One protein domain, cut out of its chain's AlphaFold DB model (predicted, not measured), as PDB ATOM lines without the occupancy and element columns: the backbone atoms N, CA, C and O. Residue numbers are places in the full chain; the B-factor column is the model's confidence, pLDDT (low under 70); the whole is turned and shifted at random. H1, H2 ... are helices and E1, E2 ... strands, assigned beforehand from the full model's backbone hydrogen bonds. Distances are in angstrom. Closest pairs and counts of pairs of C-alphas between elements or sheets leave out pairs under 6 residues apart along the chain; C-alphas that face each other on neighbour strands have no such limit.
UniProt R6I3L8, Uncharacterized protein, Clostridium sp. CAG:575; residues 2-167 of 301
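Overview. This is residues 2 to 167 of the 301 residues of an uncharacterized protein of Clostridium sp. CAG:575 (UniProt R6I3L8). One twisted sheet of seven strands makes a wall, with H2 slantwise over one face and H1 packed nearly at right angles on residues 41 to 45 of H2, off the sheet. Short H3 stands beside the strands, and the long hairpin E6 and E7, with its loop 135 to 151, runs along the longest axis. The printed part has 166 residues with three named helices and seven named strands, along the chain H1 E1 H2 H3 E2 E3 E4 E5 E6 E7. The sheet's order is E1 E2 E3 E4 E5 E6 E7, mixed; the class is mixed, helices and strands. The whole is compact, with a radius of gyration of the C-alphas of 16.2 A and spans of 52 by 35 by 27 A.

Arrangement. E2 (residues 72 to 80), E3 (83 to 89), E4 (95 to 100), E5 (112 to 117), E6 (126 to 134) and E7 (152 to 162) form a meander, each strand the antiparallel neighbour and hairpin partner of the one before. N 78 and O 85 of E2 and E3 are 2.7 A apart, within hydrogen-bond range, as are N 96 and O 88 of E3 and E4 at 2.8 A, N 97 and O 116 of E4 and E5 at 2.8 A, N 117 and O 128 of E5 and E6 at 2.8 A, and N 127 and O 160 of E6 and E7 at 2.8 A. E2 bends by 68 degrees at residue 75, and E7 by 53 degrees at residue 155. Edge strand E1 (24 to 26) is parallel to E2, with N 25 and O 72 2.8 A apart. H2 (39 to 51) is on one face of the sheet, making two layers, at a height over the sheet of 7.8 A, slantwise to E3 at 53 degrees on the local plane; their closest C-alphas, of Gly 39 and Val 84, are 5.1 A apart. H3 (58 to 62) is at the sheet's level, 0.6 A. E1, H2, H3 and E2 form a strand-helix-strand unit, two parallel strands with helices between, its crossover left-handed. H1 (3 to 17), not on the sheet, touches H2 about perpendicular at 74 degrees, closest at the C-alphas of Arg 12 and Ser 41, 5.4 A. In H2 every O i to N i+4 pair is within hydrogen-bond range, in H1 10 of 11, in H3 0 of 1 beside 2 of 2 O i to N i+3 pairs.

Along the chain. H1 runs 22.1 A from C-alpha 3 at (-56.814, -46.589, -62.360); H2 is 17.1 A long, E6 26.1 A, and E7 28.7 A, ending at C-alpha 162 (-27.054, -23.521, -36.815).

Size, cuts and confidence. The C-alphas of Phe 141 and Ile 164, the two farthest apart, are 54.2 A apart. The printed part has no cut; the links E1 to H2, E4 to E5 and E6 to E7 are long. Mean pLDDT of the printed part is 81.1, under 70 for instance at residues 27 to 38 and 137 to 143.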
ATOM      1  N   ARG A   2     -53.170 -45.075 -65.067       57.88
ATOM      2  CA  ARG A   2     -53.347 -46.144 -64.067       57.88
ATOM      3  C   ARG A   2     -54.560 -45.805 -63.198       57.88
ATOM      4  O   ARG A   2     -54.623 -44.715 -62.659       57.88
ATOM      5  N   ARG A   3     -55.510 -46.731 -63.051       62.88
ATOM      6  CA  ARG A   3     -56.814 -46.589 -62.360       62.88
ATOM      7  C   ARG A   3     -56.829 -45.745 -61.066       62.88
ATOM      8  O   ARG A   3     -57.818 -45.069 -60.817       62.88
ATOM      9  N   ASP A   4     -55.763 -45.767 -60.267       73.44
ATOM     10  CA  ASP A   4     -55.670 -44.979 -59.029       73.44
ATOM     11  C   ASP A   4     -55.554 -43.457 -59.258       73.44
ATOM     12  O   ASP A   4     -56.039 -42.699 -58.429       73.44
ATOM     13  N   GLU A   5     -54.980 -42.988 -60.371       75.00
ATOM     14  CA  GLU A   5     -54.834 -41.547 -60.669       75.00
ATOM     15  C   GLU A   5     -56.207 -40.864 -60.797       75.00
ATOM     16  O   GLU A   5     -56.453 -39.824 -60.190       75.00
ATOM     17  N   VAL A   6     -57.137 -41.508 -61.509       81.12
ATOM     18  CA  VAL A   6     -58.518 -41.026 -61.700       81.12
ATOM     19  C   VAL A   6     -59.293 -41.010 -60.380       81.12
ATOM     20  O   VAL A   6     -60.071 -40.095 -60.117       81.12
ATOM     21  N   GLU A   7     -59.091 -42.018 -59.531       84.50
ATOM     22  CA  GLU A   7     -59.753 -42.084 -58.224       84.50
ATOM     23  C   GLU A   7     -59.208 -41.026 -57.257       84.50
ATOM     24  O   GLU A   7     -59.983 -40.413 -56.524       84.50
ATOM     25  N   ILE A   8     -57.904 -40.739 -57.302       82.25
ATOM     26  CA  ILE A   8     -57.295 -39.654 -56.520       82.25
ATOM     27  C   ILE A   8     -57.824 -38.286 -56.974       82.25
ATOM     28  O   ILE A   8     -58.115 -37.441 -56.127       82.25
ATOM     29  N   GLU A   9     -58.010 -38.066 -58.277       82.31
ATOM     30  CA  GLU A   9     -58.578 -36.820 -58.808       82.31
ATOM     31  C   GLU A   9     -60.034 -36.609 -58.347       82.31
ATOM     32  O   GLU A   9     -60.403 -35.532 -57.869       82.31
ATOM     33  N   LYS A  10     -60.870 -37.655 -58.406       85.75
ATOM     34  CA  LYS A  10     -62.237 -37.609 -57.856       85.75
ATOM     35  C   LYS A  10     -62.226 -37.358 -56.350       85.75
ATOM     36  O   LYS A  10     -63.007 -36.550 -55.847       85.75
ATOM     37  N   PHE A  11     -61.339 -38.042 -55.628       87.19
ATOM     38  CA  PHE A  11     -61.202 -37.890 -54.184       87.19
ATOM     39  C   PHE A  11     -60.783 -36.470 -53.806       87.19
ATOM     40  O   PHE A  11     -61.313 -35.907 -52.854       87.19
ATOM     41  N   ARG A  12     -59.905 -35.844 -54.591       84.50
ATOM     42  CA  ARG A  12     -59.539 -34.437 -54.427       84.50
ATOM     43  C   ARG A  12     -60.745 -33.503 -54.537       84.50
ATOM     44  O   ARG A  12     -60.946 -32.703 -53.629       84.50
ATOM     45  N   LYS A  13     -61.549 -33.622 -55.600       86.12
ATOM     46  CA  LYS A  13     -62.770 -32.810 -55.781       86.12
ATOM     47  C   LYS A  13     -63.717 -32.966 -54.589       86.12
ATOM     48  O   LYS A  13     -64.297 -31.992 -54.119       86.12
ATOM     49  N   LYS A  14     -63.821 -34.186 -54.050       88.56
ATOM     50  CA  LYS A  14     -64.563 -34.445 -52.811       88.56
ATOM     51  C   LYS A  14     -63.972 -33.682 -51.616       88.56
ATOM     52  O   LYS A  14     -64.717 -32.986 -50.940       88.56
ATOM     53  N   LEU A  15     -62.662 -33.772 -51.373       88.25
ATOM     54  CA  LEU A  15     -62.000 -33.044 -50.280       88.25
ATOM     55  C   LEU A  15     -62.234 -31.527 -50.373       88.25
ATOM     56  O   LEU A  15     -62.473 -30.878 -49.357       88.25
ATOM     57  N   GLU A  16     -62.172 -30.963 -51.580       86.06
ATOM     58  CA  GLU A  16     -62.432 -29.540 -51.822       86.06
ATOM     59  C   GLU A  16     -63.881 -29.164 -51.467       86.06
ATOM     60  O   GLU A  16     -64.090 -28.215 -50.711       86.06
ATOM     61  N   ASN A  17     -64.864 -29.954 -51.914       88.88
ATOM     62  CA  ASN A  17     -66.281 -29.750 -51.588       88.88
ATOM     63  C   ASN A  17     -66.588 -29.915 -50.090       88.88
ATOM     64  O   ASN A  17     -67.423 -29.192 -49.552       88.88
ATOM     65  N   ASP A  18     -65.891 -30.830 -49.413       91.50
ATOM     66  CA  ASP A  18     -66.063 -31.110 -47.983       91.50
ATOM     67  C   ASP A  18     -65.363 -30.065 -47.084       91.50
ATOM     68  O   ASP A  18     -65.406 -30.160 -45.855       91.50
ATOM     69  N   GLY A  19     -64.693 -29.062 -47.667       89.00
ATOM     70  CA  GLY A  19     -63.976 -28.031 -46.915       89.00
ATOM     71  C   GLY A  19     -62.693 -28.536 -46.241       89.00
ATOM     72  O   GLY A  19     -62.237 -27.946 -45.263       89.00
ATOM     73  N   PHE A  20     -62.072 -29.605 -46.750       91.06
ATOM     74  CA  PHE A  20     -60.850 -30.196 -46.181       91.06
ATOM     75  C   PHE A  20     -59.704 -29.181 -46.019       91.06
ATOM     76  O   PHE A  20     -58.952 -29.230 -45.041       91.06
ATOM     77  N   PHE A  21     -59.585 -28.246 -46.966       89.06
ATOM     78  CA  PHE A  21     -58.559 -27.199 -47.001       89.06
ATOM     79  C   PHE A  21     -58.968 -25.909 -46.262       89.06
ATOM     80  O   PHE A  21     -58.360 -24.859 -46.464       89.06
ATOM     81  N   GLU A  22     -59.981 -25.952 -45.392       91.44
ATOM     82  CA  GLU A  22     -60.357 -24.814 -44.546       91.44
ATOM     83  C   GLU A  22     -59.136 -24.286 -43.760       91.44
ATOM     84  O   GLU A  22     -58.463 -25.034 -43.046       91.44
ATOM     85  N   ASN A  23     -58.880 -22.976 -43.842       92.56
ATOM     86  CA  ASN A  23     -57.704 -22.295 -43.274       92.56
ATOM     87  C   ASN A  23     -56.355 -22.646 -43.938       92.56
ATOM     88  O   ASN A  23     -55.297 -22.407 -43.352       92.56
ATOM     89  N   VAL A  24     -56.376 -23.170 -45.163       90.12
ATOM     90  CA  VAL A  24     -55.190 -23.362 -46.002       90.12
ATOM     91  C   VAL A  24     -55.307 -22.458 -47.221       90.12
ATOM     92  O   VAL A  24     -56.216 -22.598 -48.033       90.12
ATOM     93  N   ILE A  25     -54.373 -21.524 -47.355       88.25
ATOM     94  CA  ILE A  25     -54.280 -20.630 -48.504       88.25
ATOM     95  C   ILE A  25     -53.188 -21.170 -49.423       88.25
ATOM     96  O   ILE A  25     -52.044 -21.371 -49.010       88.25
ATOM     97  N   LEU A  26     -53.527 -21.388 -50.686       78.50
ATOM     98  CA  LEU A  26     -52.546 -21.695 -51.718       78.50
ATOM     99  C   LEU A  26     -51.984 -20.362 -52.220       78.50
ATOM    100  O   LEU A  26     -52.699 -19.590 -52.855       78.50
ATOM    101  N   GLY A  27     -50.733 -20.044 -51.869       69.06
ATOM    102  CA  GLY A  27     -50.063 -18.841 -52.374       69.06
ATOM    103  C   GLY A  27     -49.806 -18.922 -53.885       69.06
ATOM    104  O   GLY A  27     -50.188 -19.895 -54.532       69.06
ATOM    105  N   GLN A  28     -49.093 -17.937 -54.449       60.03
ATOM    106  CA  GLN A  28     -48.548 -17.992 -55.822       60.03
ATOM    107  C   GLN A  28     -47.439 -19.064 -55.946       60.03
ATOM    108  O   GLN A  28     -46.314 -18.787 -56.354       60.03
ATOM    109  N   ALA A  29     -47.724 -20.298 -55.536       54.03
ATOM    110  CA  ALA A  29     -46.873 -21.448 -55.737       54.03
ATOM    111  C   ALA A  29     -46.862 -21.737 -57.242       54.03
ATOM    112  O   ALA A  29     -47.796 -22.312 -57.791       54.03
ATOM    113  N   SER A  30     -45.791 -21.331 -57.917       45.06
ATOM    114  CA  SER A  30     -45.545 -21.528 -59.353       45.06
ATOM    115  C   SER A  30     -45.349 -22.996 -59.766       45.06
ATOM    116  O   SER A  30     -44.880 -23.279 -60.862       45.06
ATOM    117  N   VAL A  31     -45.712 -23.942 -58.902       46.75
ATOM    118  CA  VAL A  31     -45.853 -25.358 -59.229       46.75
ATOM    119  C   VAL A  31     -47.272 -25.717 -58.842       46.75
ATOM    120  O   VAL A  31     -47.577 -26.142 -57.727       46.75
ATOM    121  N   VAL A  32     -48.130 -25.388 -59.801       45.88
ATOM    122  CA  VAL A  32     -49.515 -25.800 -59.943       45.88
ATOM    123  C   VAL A  32     -49.651 -27.233 -59.449       45.88
ATOM    124  O   VAL A  32     -48.831 -28.097 -59.755       45.88
ATOM    125  N   LEU A  33     -50.689 -27.454 -58.654       49.41
ATOM    126  CA  LEU A  33     -51.261 -28.759 -58.391       49.41
ATOM    127  C   LEU A  33     -51.458 -29.472 -59.733       49.41
ATOM    128  O   LEU A  33     -52.519 -29.340 -60.333       49.41
ATOM    129  N   ASN A  34     -50.459 -30.193 -60.236       49.97
ATOM    130  CA  ASN A  34     -50.710 -31.113 -61.326       49.97
ATOM    131  C   ASN A  34     -51.697 -32.119 -60.748       49.97
ATOM    132  O   ASN A  34     -51.376 -32.874 -59.826       49.97
ATOM    133  N   GLU A  35     -52.929 -32.052 -61.240       45.81
ATOM    134  CA  GLU A  35     -54.069 -32.859 -60.807       45.81
ATOM    135  C   GLU A  35     -53.728 -34.362 -60.812       45.81
ATOM    136  O   GLU A  35     -54.277 -35.134 -60.031       45.81
ATOM    137  N   THR A  36     -52.729 -34.746 -61.610       48.50
ATOM    138  CA  THR A  36     -52.207 -36.099 -61.810       48.50
ATOM    139  C   THR A  36     -51.175 -36.575 -60.780       48.50
ATOM    140  O   THR A  36     -50.926 -37.774 -60.693       48.50
ATOM    141  N   ASP A  37     -50.557 -35.691 -59.989       53.31
ATOM    142  CA  ASP A  37     -49.420 -36.059 -59.122       53.31
ATOM    143  C   ASP A  37     -49.825 -36.460 -57.699       53.31
ATOM    144  O   ASP A  37     -48.964 -36.716 -56.860       53.31
ATOM    145  N   GLY A  38     -51.124 -36.523 -57.403       63.06
ATOM    146  CA  GLY A  38     -51.652 -37.165 -56.201       63.06
ATOM    147  C   GLY A  38     -51.048 -36.727 -54.861       63.06
ATOM    148  O   GLY A  38     -51.100 -37.515 -53.938       63.06
ATOM    149  N   GLY A  39     -50.494 -35.516 -54.718       78.75
ATOM    150  CA  GLY A  39     -49.781 -35.044 -53.515       78.75
ATOM    151  C   GLY A  39     -50.546 -35.204 -52.185       78.75
ATOM    152  O   GLY A  39     -50.622 -36.291 -51.618       78.75
ATOM    153  N   ILE A  40     -51.097 -34.117 -51.629       84.00
ATOM    154  CA  ILE A  40     -51.854 -34.201 -50.360       84.00
ATOM    155  C   ILE A  40     -53.053 -35.150 -50.519       84.00
ATOM    156  O   ILE A  40     -53.278 -36.018 -49.680       84.00
ATOM    157  N   SER A  41     -53.790 -35.037 -51.626       85.00
ATOM    158  CA  SER A  41     -54.985 -35.847 -51.878       85.00
ATOM    159  C   SER A  41     -54.693 -37.342 -52.014       85.00
ATOM    160  O   SER A  41     -55.495 -38.145 -51.547       85.00
ATOM    161  N   GLY A  42     -53.562 -37.742 -52.603       84.12
ATOM    162  CA  GLY A  42     -53.191 -39.155 -52.701       84.12
ATOM    163  C   GLY A  42     -52.714 -39.714 -51.367       84.12
ATOM    164  O   GLY A  42     -53.121 -40.819 -51.023       84.12
ATOM    165  N   LEU A  43     -51.971 -38.944 -50.560       86.38
ATOM    166  CA  LEU A  43     -51.681 -39.333 -49.173       86.38
ATOM    167  C   LEU A  43     -52.979 -39.618 -48.402       86.38
ATOM    168  O   LEU A  43     -53.120 -40.679 -47.797       86.38
ATOM    169  N   MET A  44     -53.954 -38.705 -48.474       88.81
ATOM    170  CA  MET A  44     -55.251 -38.871 -47.805       88.81
ATOM    171  C   MET A  44     -56.042 -40.066 -48.364       88.81
ATOM    172  O   MET A  44     -56.605 -40.847 -47.596       88.81
ATOM    173  N   TYR A  45     -56.056 -40.246 -49.690       87.69
ATOM    174  CA  TYR A  45     -56.705 -41.385 -50.347       87.69
ATOM    175  C   TYR A  45     -56.113 -42.713 -49.871       87.69
ATOM    176  O   TYR A  45     -56.852 -43.639 -49.537       87.69
ATOM    177  N   TYR A  46     -54.788 -42.810 -49.795       86.25
ATOM    178  CA  TYR A  46     -54.116 -44.034 -49.392       86.25
ATOM    179  C   TYR A  46     -54.239 -44.322 -47.894       86.25
ATOM    180  O   TYR A  46     -54.503 -45.474 -47.538       86.25
ATOM    181  N   LEU A  47     -54.172 -43.304 -47.026       87.81
ATOM    182  CA  LEU A  47     -54.502 -43.451 -45.602       87.81
ATOM    183  C   LEU A  47     -55.918 -44.009 -45.425       87.81
ATOM    184  O   LEU A  47     -56.118 -44.973 -44.682       87.81
ATOM    185  N   LYS A  48     -56.889 -43.492 -46.182       88.38
ATOM    186  CA  LYS A  48     -58.264 -43.994 -46.139       88.38
ATOM    187  C   LYS A  48     -58.387 -45.417 -46.680       88.38
ATOM    188  O   LYS A  48     -59.015 -46.268 -46.052       88.38
ATOM    189  N   LYS A  49     -57.786 -45.700 -47.836       86.00
ATOM    190  CA  LYS A  49     -57.897 -46.991 -48.531       86.00
ATOM    191  C   LYS A  49     -57.239 -48.126 -47.747       86.00
ATOM    192  O   LYS A  49     -57.857 -49.181 -47.575       86.00
ATOM    193  N   TYR A  50     -56.013 -47.896 -47.279       84.31
ATOM    194  CA  TYR A  50     -55.129 -48.939 -46.755       84.31
ATOM    195  C   TYR A  50     -54.954 -48.914 -45.242       84.31
ATOM    196  O   TYR A  50     -54.768 -49.972 -44.654       84.31
ATOM    197  N   LYS A  51     -55.028 -47.741 -44.609       82.81
ATOM    198  CA  LYS A  51     -54.966 -47.620 -43.145       82.81
ATOM    199  C   LYS A  51     -56.328 -47.415 -42.497       82.81
ATOM    200  O   LYS A  51     -56.396 -47.337 -41.282       82.81
ATOM    201  N   LYS A  52     -57.396 -47.329 -43.300       87.06
ATOM    202  CA  LYS A  52     -58.763 -47.071 -42.830       87.06
ATOM    203  C   LYS A  52     -58.839 -45.812 -41.955       87.06
ATOM    204  O   LYS A  52     -59.674 -45.734 -41.068       87.06
ATOM    205  N   ILE A  53     -58.007 -44.806 -42.237       87.88
ATOM    206  CA  ILE A  53     -58.026 -43.512 -41.544       87.88
ATOM    207  C   ILE A  53     -58.602 -42.449 -42.469       87.88
ATOM    208  O   ILE A  53     -58.097 -42.225 -43.568       87.88
ATOM    209  N   GLU A  54     -59.628 -41.746 -42.006       90.81
ATOM    210  CA  GLU A  54     -60.183 -40.581 -42.684       90.81
ATOM    211  C   GLU A  54     -59.765 -39.289 -41.977       90.81
ATOM    212  O   GLU A  54     -60.183 -39.000 -40.858       90.81
ATOM    213  N   VAL A  55     -58.959 -38.481 -42.663       91.00
ATOM    214  CA  VAL A  55     -58.591 -37.135 -42.212       91.00
ATOM    215  C   VAL A  55     -59.632 -36.152 -42.741       91.00
ATOM    216  O   VAL A  55     -59.716 -35.933 -43.947       91.00
ATOM    217  N   LYS A  56     -60.442 -35.571 -41.850       91.50
ATOM    218  CA  LYS A  56     -61.550 -34.685 -42.244       91.50
ATOM    219  C   LYS A  56     -61.088 -33.279 -42.599       91.50
ATOM    220  O   LYS A  56     -61.610 -32.698 -43.546       91.50
ATOM    221  N   LYS A  57     -60.126 -32.724 -41.857       92.56
ATOM    222  CA  LYS A  57     -59.545 -31.410 -42.150       92.56
ATOM    223  C   LYS A  57     -58.034 -31.510 -42.204       92.56
ATOM    224  O   LYS A  57     -57.409 -32.152 -41.365       92.56
ATOM    225  N   PHE A  58     -57.421 -30.801 -43.145       90.69
ATOM    226  CA  PHE A  58     -55.968 -30.811 -43.299       90.69
ATOM    227  C   PHE A  58     -55.232 -30.377 -42.025       90.69
ATOM    228  O   PHE A  58     -54.205 -30.948 -41.662       90.69
ATOM    229  N   LYS A  59     -55.796 -29.395 -41.309       92.75
ATOM    230  CA  LYS A  59     -55.255 -28.884 -40.044       92.75
ATOM    231  C   LYS A  59     -55.172 -29.935 -38.934       92.75
ATOM    232  O   LYS A  59     -54.392 -29.756 -38.002       92.75
ATOM    233  N   ASP A  60     -55.919 -31.034 -39.035       93.38
ATOM    234  CA  ASP A  60     -55.922 -32.091 -38.021       93.38
ATOM    235  C   ASP A  60     -54.567 -32.821 -37.978       93.38
ATOM    236  O   ASP A  60     -54.133 -33.240 -36.906       93.38
ATOM    237  N   LEU A  61     -53.813 -32.845 -39.089       93.56
ATOM    238  CA  LEU A  61     -52.422 -33.330 -39.139       93.56
ATOM    239  C   LEU A  61     -51.441 -32.473 -38.316       93.56
ATOM    240  O   LEU A  61     -50.290 -32.844 -38.136       93.56
ATOM    241  N   PHE A  62     -51.865 -31.310 -37.822       94.19
ATOM    242  CA  PHE A  62     -51.032 -30.383 -37.053       94.19
ATOM    243  C   PHE A  62     -51.461 -30.310 -35.583       94.19
ATOM    244  O   PHE A  62     -50.891 -29.542 -34.814       94.19
ATOM    245  N   CYS A  63     -52.454 -31.100 -35.157       89.12
ATOM    246  CA  CYS A  63     -53.099 -30.965 -33.845       89.12
ATOM    247  C   CYS A  63     -52.160 -31.149 -32.634       89.12
ATOM    248  O   CYS A  63     -52.453 -30.650 -31.543       89.12
ATOM    249  N   GLN A  64     -51.036 -31.847 -32.815       89.50
ATOM    250  CA  GLN A  64     -50.000 -32.015 -31.791       89.50
ATOM    251  C   GLN A  64     -48.959 -30.880 -31.796       89.50
ATOM    252  O   GLN A  64     -48.282 -30.664 -30.791       89.50
ATOM    253  N   LEU A  65     -48.842 -30.113 -32.885       89.69
ATOM    254  CA  LEU A  65     -47.874 -29.027 -33.032       89.69
ATOM    255  C   LEU A  65     -48.503 -27.670 -32.696       89.69
ATOM    256  O   LEU A  65     -48.958 -26.937 -33.572       89.69
ATOM    257  N   LYS A  66     -48.483 -27.296 -31.413       86.00
ATOM    258  CA  LYS A  66     -49.092 -26.039 -30.934       86.00
ATOM    259  C   LYS A  66     -48.451 -24.760 -31.492       86.00
ATOM    260  O   LYS A  66     -49.048 -23.696 -31.371       86.00
ATOM    261  N   GLU A  67     -47.238 -24.828 -32.046       88.31
ATOM    262  CA  GLU A  67     -46.542 -23.625 -32.527       88.31
ATOM    263  C   GLU A  67     -46.993 -23.137 -33.908       88.31
ATOM    264  O   GLU A  67     -46.731 -21.978 -34.230       88.31
ATOM    265  N   VAL A  68     -47.661 -23.979 -34.706       92.00
ATOM    266  CA  VAL A  68     -48.187 -23.589 -36.021       92.00
ATOM    267  C   VAL A  68     -49.552 -22.938 -35.844       92.00
ATOM    268  O   VAL A  68     -50.501 -23.560 -35.366       92.00
ATOM    269  N   ILE A  69     -49.665 -21.682 -36.269       94.00
ATOM    270  CA  ILE A  69     -50.897 -20.900 -36.143       94.00
ATOM    271  C   ILE A  69     -51.602 -20.828 -37.498       94.00
ATOM    272  O   ILE A  69     -51.072 -20.266 -38.454       94.00
ATOM    273  N   PHE A  70     -52.822 -21.357 -37.580       94.62
ATOM    274  CA  PHE A  70     -53.661 -21.260 -38.778       94.62
ATOM    275  C   PHE A  70     -54.313 -19.859 -38.916       94.62
ATOM    276  O   PHE A  70     -54.540 -19.186 -37.904       94.62
ATOM    277  N   PRO A  71     -54.652 -19.403 -40.139       95.12
ATOM    278  CA  PRO A  71     -54.456 -20.092 -41.413       95.12
ATOM    279  C   PRO A  71     -52.987 -20.163 -41.830       95.12
ATOM    280  O   PRO A  71     -52.186 -19.307 -41.457       95.12
ATOM    281  N   ILE A  72     -52.652 -21.188 -42.611       93.94
ATOM    282  CA  ILE A  72     -51.326 -21.335 -43.218       93.94
ATOM    283  C   ILE A  72     -51.374 -20.953 -44.697       93.94
ATOM    284  O   ILE A  72     -52.398 -21.123 -45.360       93.94
ATOM    285  N   ILE A  73     -50.250 -20.482 -45.226       92.06
ATOM    286  CA  ILE A  73     -50.060 -20.182 -46.644       92.06
ATOM    287  C   ILE A  73     -49.022 -21.150 -47.197       92.06
ATOM    288  O   ILE A  73     -47.849 -21.063 -46.831       92.06
ATOM    289  N   ILE A  74     -49.417 -22.054 -48.091       89.44
ATOM    290  CA  ILE A  74     -48.470 -22.909 -48.813       89.44
ATOM    291  C   ILE A  74     -47.762 -22.043 -49.855       89.44
ATOM    292  O   ILE A  74     -48.393 -21.441 -50.722       89.44
ATOM    293  N   THR A  75     -46.440 -21.950 -49.735       86.62
ATOM    294  CA  THR A  75     -45.599 -21.048 -50.538       86.62
ATOM    295  C   THR A  75     -44.841 -21.768 -51.641       86.62
ATOM    296  O   THR A  75     -44.574 -21.172 -52.681       86.62
ATOM    297  N   LYS A  76     -44.512 -23.047 -51.437       82.12
ATOM    298  CA  LYS A  76     -43.894 -23.909 -52.445       82.12
ATOM    299  C   LYS A  76     -44.372 -25.334 -52.258       82.12
ATOM    300  O   LYS A  76     -44.544 -25.771 -51.125       82.12
ATOM    301  N   MET A  77     -44.507 -26.072 -53.348       78.94
ATOM    302  CA  MET A  77     -44.847 -27.488 -53.312       78.94
ATOM    303  C   MET A  77     -43.865 -28.274 -54.173       78.94
ATOM    304  O   MET A  77     -43.511 -27.873 -55.278       78.94
ATOM    305  N   TYR A  78     -43.426 -29.398 -53.632       72.75
ATOM    306  CA  TYR A  78     -42.511 -30.354 -54.224       72.75
ATOM    307  C   TYR A  78     -43.210 -31.714 -54.147       72.75
ATOM    308  O   TYR A  78     -42.954 -32.515 -53.254       72.75
ATOM    309  N   GLY A  79     -44.182 -31.942 -55.025       60.94
ATOM    310  CA  GLY A  79     -44.918 -33.203 -55.100       60.94
ATOM    311  C   GLY A  79     -44.510 -33.991 -56.338       60.94
ATOM    312  O   GLY A  79     -44.400 -33.425 -57.419       60.94
ATOM    313  N   ARG A  80     -44.300 -35.296 -56.183       62.25
ATOM    314  CA  ARG A  80     -44.514 -36.273 -57.265       62.25
ATOM    315  C   ARG A  80     -45.556 -37.267 -56.764       62.25
ATOM    316  O   ARG A  80     -45.826 -37.300 -55.567       62.25
ATOM    317  N   THR A  81     -46.033 -38.149 -57.638       62.69
ATOM    318  CA  THR A  81     -47.076 -39.180 -57.412       62.69
ATOM    319  C   THR A  81     -46.951 -40.042 -56.139       62.69
ATOM    320  O   THR A  81     -47.818 -40.861 -55.865       62.69
ATOM    321  N   LYS A  82     -45.849 -39.944 -55.384       70.56
ATOM    322  CA  LYS A  82     -45.425 -40.899 -54.348       70.56
ATOM    323  C   LYS A  82     -44.883 -40.254 -53.066       70.56
ATOM    324  O   LYS A  82     -44.508 -40.988 -52.153       70.56
ATOM    325  N   TYR A  83     -44.780 -38.926 -53.007       77.56
ATOM    326  CA  TYR A  83     -44.336 -38.193 -51.819       77.56
ATOM    327  C   TYR A  83     -44.980 -36.806 -51.765       77.56
ATOM    328  O   TYR A  83     -45.240 -36.183 -52.797       77.56
ATOM    329  N   VAL A  84     -45.235 -36.320 -50.551       83.38
ATOM    330  CA  VAL A  84     -45.758 -34.973 -50.305       83.38
ATOM    331  C   VAL A  84     -44.670 -34.157 -49.647       83.38
ATOM    332  O   VAL A  84     -44.293 -34.442 -48.516       83.38
ATOM    333  N   ARG A  85     -44.205 -33.104 -50.318       87.19
ATOM    334  CA  ARG A  85     -43.358 -32.095 -49.690       87.19
ATOM    335  C   ARG A  85     -43.848 -30.703 -50.040       87.19
ATOM    336  O   ARG A  85     -44.146 -30.425 -51.197       87.19
ATOM    337  N   PHE A  86     -43.937 -29.813 -49.061       87.69
ATOM    338  CA  PHE A  86     -44.269 -28.410 -49.307       87.69
ATOM    339  C   PHE A  86     -43.684 -27.502 -48.227       87.69
ATOM    340  O   PHE A  86     -43.459 -27.936 -47.102       87.69
ATOM    341  N   GLU A  87     -43.439 -26.243 -48.580       90.94
ATOM    342  CA  GLU A  87     -43.076 -25.166 -47.658       90.94
ATOM    343  C   GLU A  87     -44.301 -24.291 -47.401       90.94
ATOM    344  O   GLU A  87     -45.016 -23.916 -48.336       90.94
ATOM    345  N   PHE A  88     -44.521 -23.897 -46.152       91.81
ATOM    346  CA  PHE A  88     -45.630 -23.030 -45.775       91.81
ATOM    347  C   PHE A  88     -45.208 -21.965 -44.765       91.81
ATOM    348  O   PHE A  88     -44.195 -22.088 -44.077       91.81
ATOM    349  N   LYS A  89     -45.997 -20.896 -44.699       92.69
ATOM    350  CA  LYS A  89     -45.939 -19.892 -43.640       92.69
ATOM    351  C   LYS A  89     -47.166 -20.027 -42.760       92.69
ATOM    352  O   LYS A  89     -48.258 -20.234 -43.282       92.69
ATOM    353  N   ASP A  90     -46.995 -19.910 -41.456       94.12
ATOM    354  CA  ASP A  90     -48.129 -19.781 -40.545       94.12
ATOM    355  C   ASP A  90     -48.705 -18.351 -40.566       94.12
ATOM    356  O   ASP A  90     -48.201 -17.465 -41.268       94.12
ATOM    357  N   ARG A  91     -49.756 -18.108 -39.777       93.81
ATOM    358  CA  ARG A  91     -50.424 -16.803 -39.679       93.81
ATOM    359  C   ARG A  91     -49.486 -15.671 -39.247       93.81
ATOM    360  O   ARG A  91     -49.721 -14.524 -39.617       93.81
ATOM    361  N   VAL A  92     -48.453 -15.970 -38.457       92.19
ATOM    362  CA  VAL A  92     -47.482 -14.974 -37.970       92.19
ATOM    363  C   VAL A  92     -46.242 -14.877 -38.867       92.19
ATOM    364  O   VAL A  92     -45.305 -14.145 -38.554       92.19
ATOM    365  N   GLY A  93     -46.229 -15.581 -40.002       90.31
ATOM    366  CA  GLY A  93     -45.167 -15.529 -41.002       90.31
ATOM    367  C   GLY A  93     -43.970 -16.442 -40.723       90.31
ATOM    368  O   GLY A  93     -43.001 -16.399 -41.491       90.31
ATOM    369  N   LYS A  94     -44.016 -17.286 -39.682       89.75
ATOM    370  CA  LYS A  94     -42.986 -18.307 -39.437       89.75
ATOM    371  C   LYS A  94     -43.025 -19.338 -40.555       89.75
ATOM    372  O   LYS A  94     -44.095 -19.758 -40.990       89.75
ATOM    373  N   LYS A  95     -41.845 -19.737 -41.026       91.25
ATOM    374  CA  LYS A  95     -41.684 -20.648 -42.159       91.25
ATOM    375  C   LYS A  95     -41.496 -22.081 -41.682       91.25
ATOM    376  O   LYS A  95     -40.744 -22.340 -40.744       91.25
ATOM    377  N   TYR A  96     -42.109 -22.999 -42.406       93.06
ATOM    378  CA  TYR A  96     -42.086 -24.423 -42.134       93.06
ATOM    379  C   TYR A  96     -42.029 -25.221 -43.436       93.06
ATOM    380  O   TYR A  96     -42.320 -24.699 -44.514       93.06
ATOM    381  N   TYR A  97     -41.710 -26.503 -43.326       92.50
ATOM    382  CA  TYR A  97     -41.975 -27.502 -44.350       92.50
ATOM    383  C   TYR A  97     -42.722 -28.695 -43.774       92.50
ATOM    384  O   TYR A  97     -42.635 -28.990 -42.586       92.50
ATOM    385  N   PHE A  98     -43.432 -29.392 -44.647       93.19
ATOM    386  CA  PHE A  98     -44.043 -30.685 -44.390       93.19
ATOM    387  C   PHE A  98     -43.432 -31.706 -45.345       93.19
ATOM    388  O   PHE A  98     -43.253 -31.394 -46.526       93.19
ATOM    389  N   ILE A  99     -43.139 -32.907 -44.853       91.50
ATOM    390  CA  ILE A  99     -42.665 -34.042 -45.652       91.50
ATOM    391  C   ILE A  99     -43.439 -35.299 -45.249       91.50
ATOM    392  O   ILE A  99     -43.518 -35.635 -44.074       91.50
ATOM    393  N   CYS A 100     -43.954 -36.027 -46.231       88.50
ATOM    394  CA  CYS A 100     -44.380 -37.414 -46.098       88.50
ATOM    395  C   CYS A 100     -43.828 -38.187 -47.298       88.50
ATOM    396  O   CYS A 100     -44.303 -38.033 -48.430       88.50
ATOM    397  N   ASP A 101     -42.793 -38.983 -47.050       80.25
ATOM    398  CA  ASP A 101     -42.088 -39.720 -48.090       80.25
ATOM    399  C   ASP A 101     -42.680 -41.115 -48.297       80.25
ATOM    400  O   ASP A 101     -43.016 -41.831 -47.357       80.25
ATOM    401  N   SER A 102     -42.720 -41.550 -49.558       70.19
ATOM    402  CA  SER A 102     -43.000 -42.939 -49.950       70.19
ATOM    403  C   SER A 102     -44.358 -43.506 -49.510       70.19
ATOM    404  O   SER A 102     -44.496 -44.724 -49.357       70.19
ATOM    405  N   PHE A 103     -45.389 -42.664 -49.398       64.88
ATOM    406  CA  PHE A 103     -46.725 -43.088 -48.963       64.88
ATOM    407  C   PHE A 103     -47.389 -44.123 -49.892       64.88
ATOM    408  O   PHE A 103     -48.313 -44.804 -49.473       64.88
ATOM    409  N   ALA A 104     -46.934 -44.266 -51.143       59.09
ATOM    410  CA  ALA A 104     -47.553 -45.149 -52.139       59.09
ATOM    411  C   ALA A 104     -46.976 -46.585 -52.205       59.09
ATOM    412  O   ALA A 104     -47.606 -47.448 -52.809       59.09
ATOM    413  N   TYR A 105     -45.794 -46.859 -51.628       62.50
ATOM    414  CA  TYR A 105     -45.127 -48.182 -51.714       62.50
ATOM    415  C   TYR A 105     -44.652 -48.733 -50.375       62.50
ATOM    416  O   TYR A 105     -44.287 -49.902 -50.291       62.50
ATOM    417  N   ASN A 106     -44.644 -47.901 -49.336       68.44
ATOM    418  CA  ASN A 106     -44.277 -48.323 -48.001       68.44
ATOM    419  C   ASN A 106     -45.455 -48.061 -47.057       68.44
ATOM    420  O   ASN A 106     -45.670 -46.940 -46.592       68.44
ATOM    421  N   PHE A 107     -46.219 -49.121 -46.790       66.75
ATOM    422  CA  PHE A 107     -47.381 -49.086 -45.904       66.75
ATOM    423  C   PHE A 107     -47.030 -48.647 -44.477       66.75
ATOM    424  O   PHE A 107     -47.898 -48.119 -43.788       66.75
ATOM    425  N   GLU A 108     -45.794 -48.841 -44.016       70.25
ATOM    426  CA  GLU A 108     -45.357 -48.379 -42.694       70.25
ATOM    427  C   GLU A 108     -45.071 -46.875 -42.670       70.25
ATOM    428  O   GLU A 108     -45.322 -46.215 -41.664       70.25
ATOM    429  N   ASN A 109     -44.577 -46.314 -43.776       75.38
ATOM    430  CA  ASN A 109     -44.219 -44.895 -43.855       75.38
ATOM    431  C   ASN A 109     -45.391 -43.993 -44.257       75.38
ATOM    432  O   ASN A 109     -45.332 -42.792 -44.028       75.38
ATOM    433  N   MET A 110     -46.477 -44.553 -44.795       82.12
ATOM    434  CA  MET A 110     -47.679 -43.796 -45.176       82.12
ATOM    435  C   MET A 110     -48.321 -43.041 -44.003       82.12
ATOM    436  O   MET A 110     -48.926 -41.994 -44.211       82.12
ATOM    437  N   SER A 111     -48.197 -43.552 -42.776       87.31
ATOM    438  CA  SER A 111     -48.696 -42.885 -41.570       87.31
ATOM    439  C   SER A 111     -47.659 -41.985 -40.898       87.31
ATOM    440  O   SER A 111     -47.964 -41.403 -39.863       87.31
ATOM    441  N   LYS A 112     -46.452 -41.850 -41.458       91.50
ATOM    442  CA  LYS A 112     -45.374 -41.036 -40.890       91.50
ATOM    443  C   LYS A 112     -45.180 -39.762 -41.694       91.50
ATOM    444  O   LYS A 112     -45.190 -39.770 -42.925       91.50
ATOM    445  N   TYR A 113     -44.982 -38.655 -40.997       93.62
ATOM    446  CA  TYR A 113     -44.713 -37.367 -41.621       93.62
ATOM    447  C   TYR A 113     -43.864 -36.487 -40.709       93.62
ATOM    448  O   TYR A 113     -43.764 -36.707 -39.503       93.62
ATOM    449  N   ILE A 114     -43.227 -35.491 -41.310       95.00
ATOM    450  CA  ILE A 114     -42.336 -34.550 -40.646       95.00
ATOM    451  C   ILE A 114     -42.891 -33.154 -40.860       95.00
ATOM    452  O   ILE A 114     -43.232 -32.785 -41.986       95.00
ATOM    453  N   ILE A 115     -42.927 -32.361 -39.794       95.56
ATOM    454  CA  ILE A 115     -43.072 -30.911 -39.888       95.56
ATOM    455  C   ILE A 115     -41.767 -30.301 -39.392       95.56
ATOM    456  O   ILE A 115     -41.351 -30.563 -38.269       95.56
ATOM    457  N   GLY A 116     -41.096 -29.516 -40.230       93.50
ATOM    458  CA  GLY A 116     -39.840 -28.859 -39.879       93.50
ATOM    459  C   GLY A 116     -39.971 -27.346 -39.886       93.50
ATOM    460  O   GLY A 116     -40.635 -26.781 -40.753       93.50
ATOM    461  N   ARG A 117     -39.342 -26.672 -38.925       90.06
ATOM    462  CA  ARG A 117     -39.304 -25.210 -38.830       90.06
ATOM    463  C   ARG A 117     -38.088 -24.662 -39.568       90.06
ATOM    464  O   ARG A 117     -36.955 -24.909 -39.175       90.06
ATOM    465  N   ILE A 118     -38.319 -23.838 -40.586       83.38
ATOM    466  CA  ILE A 118     -37.258 -23.185 -41.362       83.38
ATOM    467  C   ILE A 118     -36.817 -21.924 -40.612       83.38
ATOM    468  O   ILE A 118     -37.360 -20.837 -40.819       83.38
ATOM    469  N   ASN A 119     -35.833 -22.058 -39.728       72.88
ATOM    470  CA  ASN A 119     -35.174 -20.910 -39.110       72.88
ATOM    471  C   ASN A 119     -34.014 -20.458 -39.997       72.88
ATOM    472  O   ASN A 119     -33.068 -21.211 -40.194       72.88
ATOM    473  N   SER A 120     -34.091 -19.240 -40.542       58.16
ATOM    474  CA  SER A 120     -33.030 -18.715 -41.411       58.16
ATOM    475  C   SER A 120     -32.186 -17.599 -40.796       58.16
ATOM    476  O   SER A 120     -31.156 -17.288 -41.382       58.16
ATOM    477  N   SER A 121     -32.587 -16.942 -39.692       55.09
ATOM    478  CA  SER A 121     -31.841 -15.758 -39.192       55.09
ATOM    479  C   SER A 121     -32.192 -15.252 -37.776       55.09
ATOM    480  O   SER A 121     -31.783 -14.150 -37.426       55.09
ATOM    481  N   ILE A 122     -33.003 -15.961 -36.980       56.91
ATOM    482  CA  ILE A 122     -33.513 -15.443 -35.690       56.91
ATOM    483  C   ILE A 122     -33.120 -16.405 -34.570       56.91
ATOM    484  O   ILE A 122     -33.354 -17.607 -34.690       56.91
ATOM    485  N   GLU A 123     -32.545 -15.870 -33.492       55.56
ATOM    486  CA  GLU A 123     -32.214 -16.627 -32.283       55.56
ATOM    487  C   GLU A 123     -33.463 -17.313 -31.674       55.56
ATOM    488  O   GLU A 123     -34.541 -16.709 -31.634       55.56
ATOM    489  N   PRO A 124     -33.357 -18.559 -31.169       63.97
ATOM    490  CA  PRO A 124     -32.180 -19.416 -31.235       63.97
ATOM    491  C   PRO A 124     -31.961 -19.973 -32.648       63.97
ATOM    492  O   PRO A 124     -32.877 -20.553 -33.242       63.97
ATOM    493  N   LEU A 125     -30.728 -19.854 -33.153       77.94
ATOM    494  CA  LEU A 125     -30.282 -20.389 -34.448       77.94
ATOM    495  C   LEU A 125     -30.304 -21.928 -34.443       77.94
ATOM    496  O   LEU A 125     -29.293 -22.604 -34.272       77.94
ATOM    497  N   THR A 126     -31.497 -22.498 -34.576       81.88
ATOM    498  CA  THR A 126     -31.761 -23.937 -34.460       81.88
ATOM    499  C   THR A 126     -32.711 -24.377 -35.563       81.88
ATOM    500  O   THR A 126     -33.750 -23.758 -35.758       81.88
ATOM    501  N   ASN A 127     -32.395 -25.446 -36.288       86.50
ATOM    502  CA  ASN A 127     -33.387 -26.136 -37.112       86.50
ATOM    503  C   ASN A 127     -34.089 -27.190 -36.249       86.50
ATOM    504  O   ASN A 127     -33.415 -27.906 -35.503       86.50
ATOM    505  N   ARG A 128     -35.416 -27.290 -36.349       90.25
ATOM    506  CA  ARG A 128     -36.211 -28.253 -35.582       90.25
ATOM    507  C   ARG A 128     -37.136 -29.027 -36.500       90.25
ATOM    508  O   ARG A 128     -37.901 -28.426 -37.248       90.25
ATOM    509  N   GLU A 129     -37.084 -30.344 -36.397       94.25
ATOM    510  CA  GLU A 129     -37.964 -31.269 -37.101       94.25
ATOM    511  C   GLU A 129     -38.759 -32.099 -36.103       94.25
ATOM    512  O   GLU A 129     -38.188 -32.704 -35.194       94.25
ATOM    513  N   PHE A 130     -40.069 -32.146 -36.303       94.56
ATOM    514  CA  PHE A 130     -41.009 -32.923 -35.514       94.56
ATOM    515  C   PHE A 130     -41.489 -34.103 -36.349       94.56
ATOM    516  O   PHE A 130     -42.052 -33.913 -37.428       94.56
ATOM    517  N   TYR A 131     -41.247 -35.309 -35.853       95.19
ATOM    518  CA  TYR A 131     -41.558 -36.561 -36.522       95.19
ATOM    519  C   TYR A 131     -42.817 -37.155 -35.904       95.19
ATOM    520  O   TYR A 131     -42.837 -37.529 -34.727       95.19
ATOM    521  N   TYR A 132     -43.859 -37.242 -36.718       94.00
ATOM    522  CA  TYR A 132     -45.170 -37.713 -36.321       94.00
ATOM    523  C   TYR A 132     -45.493 -39.059 -36.946       94.00
ATOM    524  O   TYR A 132     -45.091 -39.352 -38.076       94.00
ATOM    525  N   GLN A 133     -46.274 -39.849 -36.222       91.75
ATOM    526  CA  GLN A 133     -46.888 -41.068 -36.719       91.75
ATOM    527  C   GLN A 133     -48.384 -41.059 -36.406       91.75
ATOM    528  O   GLN A 133     -48.796 -40.673 -35.314       91.75
ATOM    529  N   ILE A 134     -49.193 -41.494 -37.370       90.38
ATOM    530  CA  ILE A 134     -50.601 -41.804 -37.151       90.38
ATOM    531  C   ILE A 134     -50.701 -43.262 -36.691       90.38
ATOM    532  O   ILE A 134     -50.291 -44.182 -37.409       90.38
ATOM    533  N   LEU A 135     -51.216 -43.450 -35.484       86.38
ATOM    534  CA  LEU A 135     -51.527 -44.731 -34.873       86.38
ATOM    535  C   LEU A 135     -52.836 -45.271 -35.453       86.38
ATOM    536  O   LEU A 135     -53.798 -44.531 -35.659       86.38
ATOM    537  N   THR A 136     -52.858 -46.570 -35.732       74.56
ATOM    538  CA  THR A 136     -54.036 -47.278 -36.238       74.56
ATOM    539  C   THR A 136     -54.451 -48.335 -35.232       74.56
ATOM    540  O   THR A 136     -53.728 -49.315 -35.071       74.56
ATOM    541  N   ASP A 137     -55.636 -48.179 -34.646       62.72
ATOM    542  CA  ASP A 137     -56.258 -49.189 -33.774       62.72
ATOM    543  C   ASP A 137     -57.196 -50.122 -34.557       62.72
ATOM    544  O   ASP A 137     -58.052 -50.800 -33.989       62.72
ATOM    545  N   CYS A 138     -57.093 -50.123 -35.888       54.59
ATOM    546  CA  CYS A 138     -58.034 -50.813 -36.754       54.59
ATOM    547  C   CYS A 138     -57.878 -52.335 -36.620       54.59
ATOM    548  O   CYS A 138     -57.118 -52.961 -37.357       54.59
ATOM    549  N   ASN A 139     -58.654 -52.923 -35.709       52.25
ATOM    550  CA  ASN A 139     -59.084 -54.310 -35.815       52.25
ATOM    551  C   ASN A 139     -59.784 -54.489 -37.171       52.25
ATOM    552  O   ASN A 139     -60.475 -53.584 -37.636       52.25
ATOM    553  N   GLU A 140     -59.587 -55.642 -37.804       49.66
ATOM    554  CA  GLU A 140     -59.844 -55.948 -39.224       49.66
ATOM    555  C   GLU A 140     -61.300 -55.772 -39.736       49.66
ATOM    556  O   GLU A 140     -61.598 -56.135 -40.870       49.66
ATOM    557  N   PHE A 141     -62.212 -55.171 -38.964       52.78
ATOM    558  CA  PHE A 141     -63.642 -55.065 -39.267       52.78
ATOM    559  C   PHE A 141     -64.088 -53.625 -39.617       52.78
ATOM    560  O   PHE A 141     -64.645 -52.873 -38.824       52.78
ATOM    561  N   ASP A 142     -63.828 -53.284 -40.879       57.44
ATOM    562  CA  ASP A 142     -64.785 -52.762 -41.870       57.44
ATOM    563  C   ASP A 142     -65.358 -51.328 -41.866       57.44
ATOM    564  O   ASP A 142     -66.260 -51.053 -42.651       57.44
ATOM    565  N   ASN A 143     -64.798 -50.345 -41.153       64.75
ATOM    566  CA  ASN A 143     -65.067 -48.928 -41.475       64.75
ATOM    567  C   ASN A 143     -63.846 -48.027 -41.275       64.75
ATOM    568  O   ASN A 143     -63.007 -48.283 -40.415       64.75
ATOM    569  N   SER A 144     -63.737 -46.955 -42.075       70.69
ATOM    570  CA  SER A 144     -62.689 -45.957 -41.853       70.69
ATOM    571  C   SER A 144     -62.963 -45.165 -40.576       70.69
ATOM    572  O   SER A 144     -64.018 -44.546 -40.453       70.69
ATOM    573  N   GLN A 145     -62.002 -45.148 -39.661       82.88
ATOM    574  CA  GLN A 145     -62.027 -44.333 -38.455       82.88
ATOM    575  C   GLN A 145     -61.659 -42.884 -38.795       82.88
ATOM    576  O   GLN A 145     -60.724 -42.626 -39.554       82.88
ATOM    577  N   ALA A 146     -62.389 -41.926 -38.225       86.69
ATOM    578  CA  ALA A 146     -62.014 -40.520 -38.318       86.69
ATOM    579  C   ALA A 146     -60.744 -40.267 -37.497       86.69
ATOM    580  O   ALA A 146     -60.669 -40.680 -36.342       86.69
ATOM    581  N   LEU A 147     -59.778 -39.559 -38.081       87.62
ATOM    582  CA  LEU A 147     -58.572 -39.133 -37.382       87.62
ATOM    583  C   LEU A 147     -58.946 -38.232 -36.197       87.62
ATOM    584  O   LEU A 147     -59.562 -37.180 -36.384       87.62
ATOM    585  N   THR A 148     -58.524 -38.613 -34.998       86.19
ATOM    586  CA  THR A 148     -58.552 -37.762 -33.808       86.19
ATOM    587  C   THR A 148     -57.134 -37.397 -33.379       86.19
ATOM    588  O   THR A 148     -56.140 -37.929 -33.881       86.19
ATOM    589  N   LYS A 149     -57.020 -36.457 -32.438       84.44
ATOM    590  CA  LYS A 149     -55.723 -36.016 -31.919       84.44
ATOM    591  C   LYS A 149     -54.963 -37.158 -31.238       84.44
ATOM    592  O   LYS A 149     -53.741 -37.224 -31.340       84.44
ATOM    593  N   GLU A 150     -55.685 -38.047 -30.570       85.25
ATOM    594  CA  GLU A 150     -55.161 -39.225 -29.878       85.25
ATOM    595  C   GLU A 150     -54.532 -40.229 -30.850       85.25
ATOM    596  O   GLU A 150     -53.652 -40.986 -30.457       85.25
ATOM    597  N   ASN A 151     -54.919 -40.196 -32.130       88.75
ATOM    598  CA  ASN A 151     -54.307 -41.031 -33.156       88.75
ATOM    599  C   ASN A 151     -52.969 -40.482 -33.662       88.75
ATOM    600  O   ASN A 151     -52.313 -41.168 -34.433       88.75
ATOM    601  N   ILE A 152     -52.556 -39.263 -33.302       90.75
ATOM    602  CA  ILE A 152     -51.276 -38.699 -33.747       90.75
ATOM    603  C   ILE A 152     -50.301 -38.662 -32.580       90.75
ATOM    604  O   ILE A 152     -50.527 -37.971 -31.585       90.75
ATOM    605  N   GLU A 153     -49.162 -39.316 -32.772       91.25
ATOM    606  CA  GLU A 153     -48.060 -39.346 -31.825       91.25
ATOM    607  C   GLU A 153     -46.848 -38.583 -32.374       91.25
ATOM    608  O   GLU A 153     -46.429 -38.789 -33.514       91.25
ATOM    609  N   LEU A 154     -46.270 -37.705 -31.548       92.62
ATOM    610  CA  LEU A 154     -44.919 -37.182 -31.751       92.62
ATOM    611  C   LEU A 154     -43.939 -38.201 -31.169       92.62
ATOM    612  O   LEU A 154     -43.821 -38.291 -29.951       92.62
ATOM    613  N   TYR A 155     -43.222 -38.935 -32.018       92.25
ATOM    614  CA  TYR A 155     -42.296 -39.976 -31.552       92.25
ATOM    615  C   TYR A 155     -40.835 -39.512 -31.551       92.25
ATOM    616  O   TYR A 155     -39.990 -40.111 -30.883       92.25
ATOM    617  N   LYS A 156     -40.513 -38.433 -32.282       94.62
ATOM    618  CA  LYS A 156     -39.155 -37.884 -32.331       94.62
ATOM    619  C   LYS A 156     -39.124 -36.382 -32.618       94.62
ATOM    620  O   LYS A 156     -39.858 -35.886 -33.469       94.62
ATOM    621  N   THR A 157     -38.208 -35.673 -31.962       94.94
ATOM    622  CA  THR A 157     -37.815 -34.298 -32.304       94.94
ATOM    623  C   THR A 157     -36.318 -34.264 -32.597       94.94
ATOM    624  O   THR A 157     -35.507 -34.628 -31.746       94.94
ATOM    625  N   LEU A 158     -35.934 -33.799 -33.786       94.38
ATOM    626  CA  LEU A 158     -34.538 -33.520 -34.128       94.38
ATOM    627  C   LEU A 158     -34.284 -32.017 -34.014       94.38
ATOM    628  O   LEU A 158     -35.006 -31.217 -34.607       94.38
ATOM    629  N   VAL A 159     -33.234 -31.635 -33.291       92.38
ATOM    630  CA  VAL A 159     -32.780 -30.248 -33.163       92.38
ATOM    631  C   VAL A 159     -31.339 -30.161 -33.643       92.38
ATOM    632  O   VAL A 159     -30.454 -30.826 -33.109       92.38
ATOM    633  N   SER A 160     -31.088 -29.341 -34.658       89.25
ATOM    634  CA  SER A 160     -29.737 -29.064 -35.156       89.25
ATOM    635  C   SER A 160     -29.373 -27.623 -34.844       89.25
ATOM    636  O   SER A 160     -30.116 -26.714 -35.216       89.25
ATOM    637  N   ARG A 161     -28.230 -27.394 -34.197       86.75
ATOM    638  CA  ARG A 161     -27.719 -26.033 -34.004       86.75
ATOM    639  C   ARG A 161     -27.199 -25.492 -35.337       86.75
ATOM    640  O   ARG A 161     -26.565 -26.225 -36.099       86.75
ATOM    641  N   LEU A 162     -27.490 -24.231 -35.619       85.19
ATOM    642  CA  LEU A 162     -27.054 -23.521 -36.815       85.19
ATOM    643  C   LEU A 162     -25.932 -22.537 -36.466       85.19
ATOM    644  O   LEU A 162     -25.851 -22.032 -35.344       85.19
ATOM    645  N   ASN A 163     -25.069 -22.282 -37.439       81.44
ATOM    646  CA  ASN A 163     -24.121 -21.178 -37.439       81.44
ATOM    647  C   ASN A 163     -24.855 -19.847 -37.677       81.44
ATOM    648  O   ASN A 163     -26.009 -19.824 -38.109       81.44
ATOM    649  N   ILE A 164     -24.166 -18.729 -37.431       80.38
ATOM    650  CA  ILE A 164     -24.695 -17.366 -37.650       80.38
ATOM    651  C   ILE A 164     -25.132 -17.150 -39.107       80.38
ATOM    652  O   ILE A 164     -26.099 -16.439 -39.365       80.38
ATOM    653  N   ASP A 165     -24.462 -17.805 -40.054       80.06
ATOM    654  CA  ASP A 165     -24.788 -17.775 -41.485       80.06
ATOM    655  C   ASP A 165     -25.957 -18.703 -41.884       80.06
ATOM    656  O   ASP A 165     -26.316 -18.781 -43.058       80.06
ATOM    657  N   GLY A 166     -26.561 -19.410 -40.922       76.19
ATOM    658  CA  GLY A 166     -27.670 -20.341 -41.133       76.19
ATOM    659  C   GLY A 166     -27.257 -21.752 -41.567       76.19
ATOM    660  O   GLY A 166     -28.131 -22.605 -41.734       76.19
ATOM    661  N   THR A 167     -25.961 -22.039 -41.729       82.25
ATOM    662  CA  THR A 167     -25.474 -23.394 -42.041       82.25
ATOM    663  C   THR A 167     -25.552 -24.321 -40.823       82.25
ATOM    664  O   THR A 167     -25.568 -23.874 -39.676       82.25
TER     665      THR A 167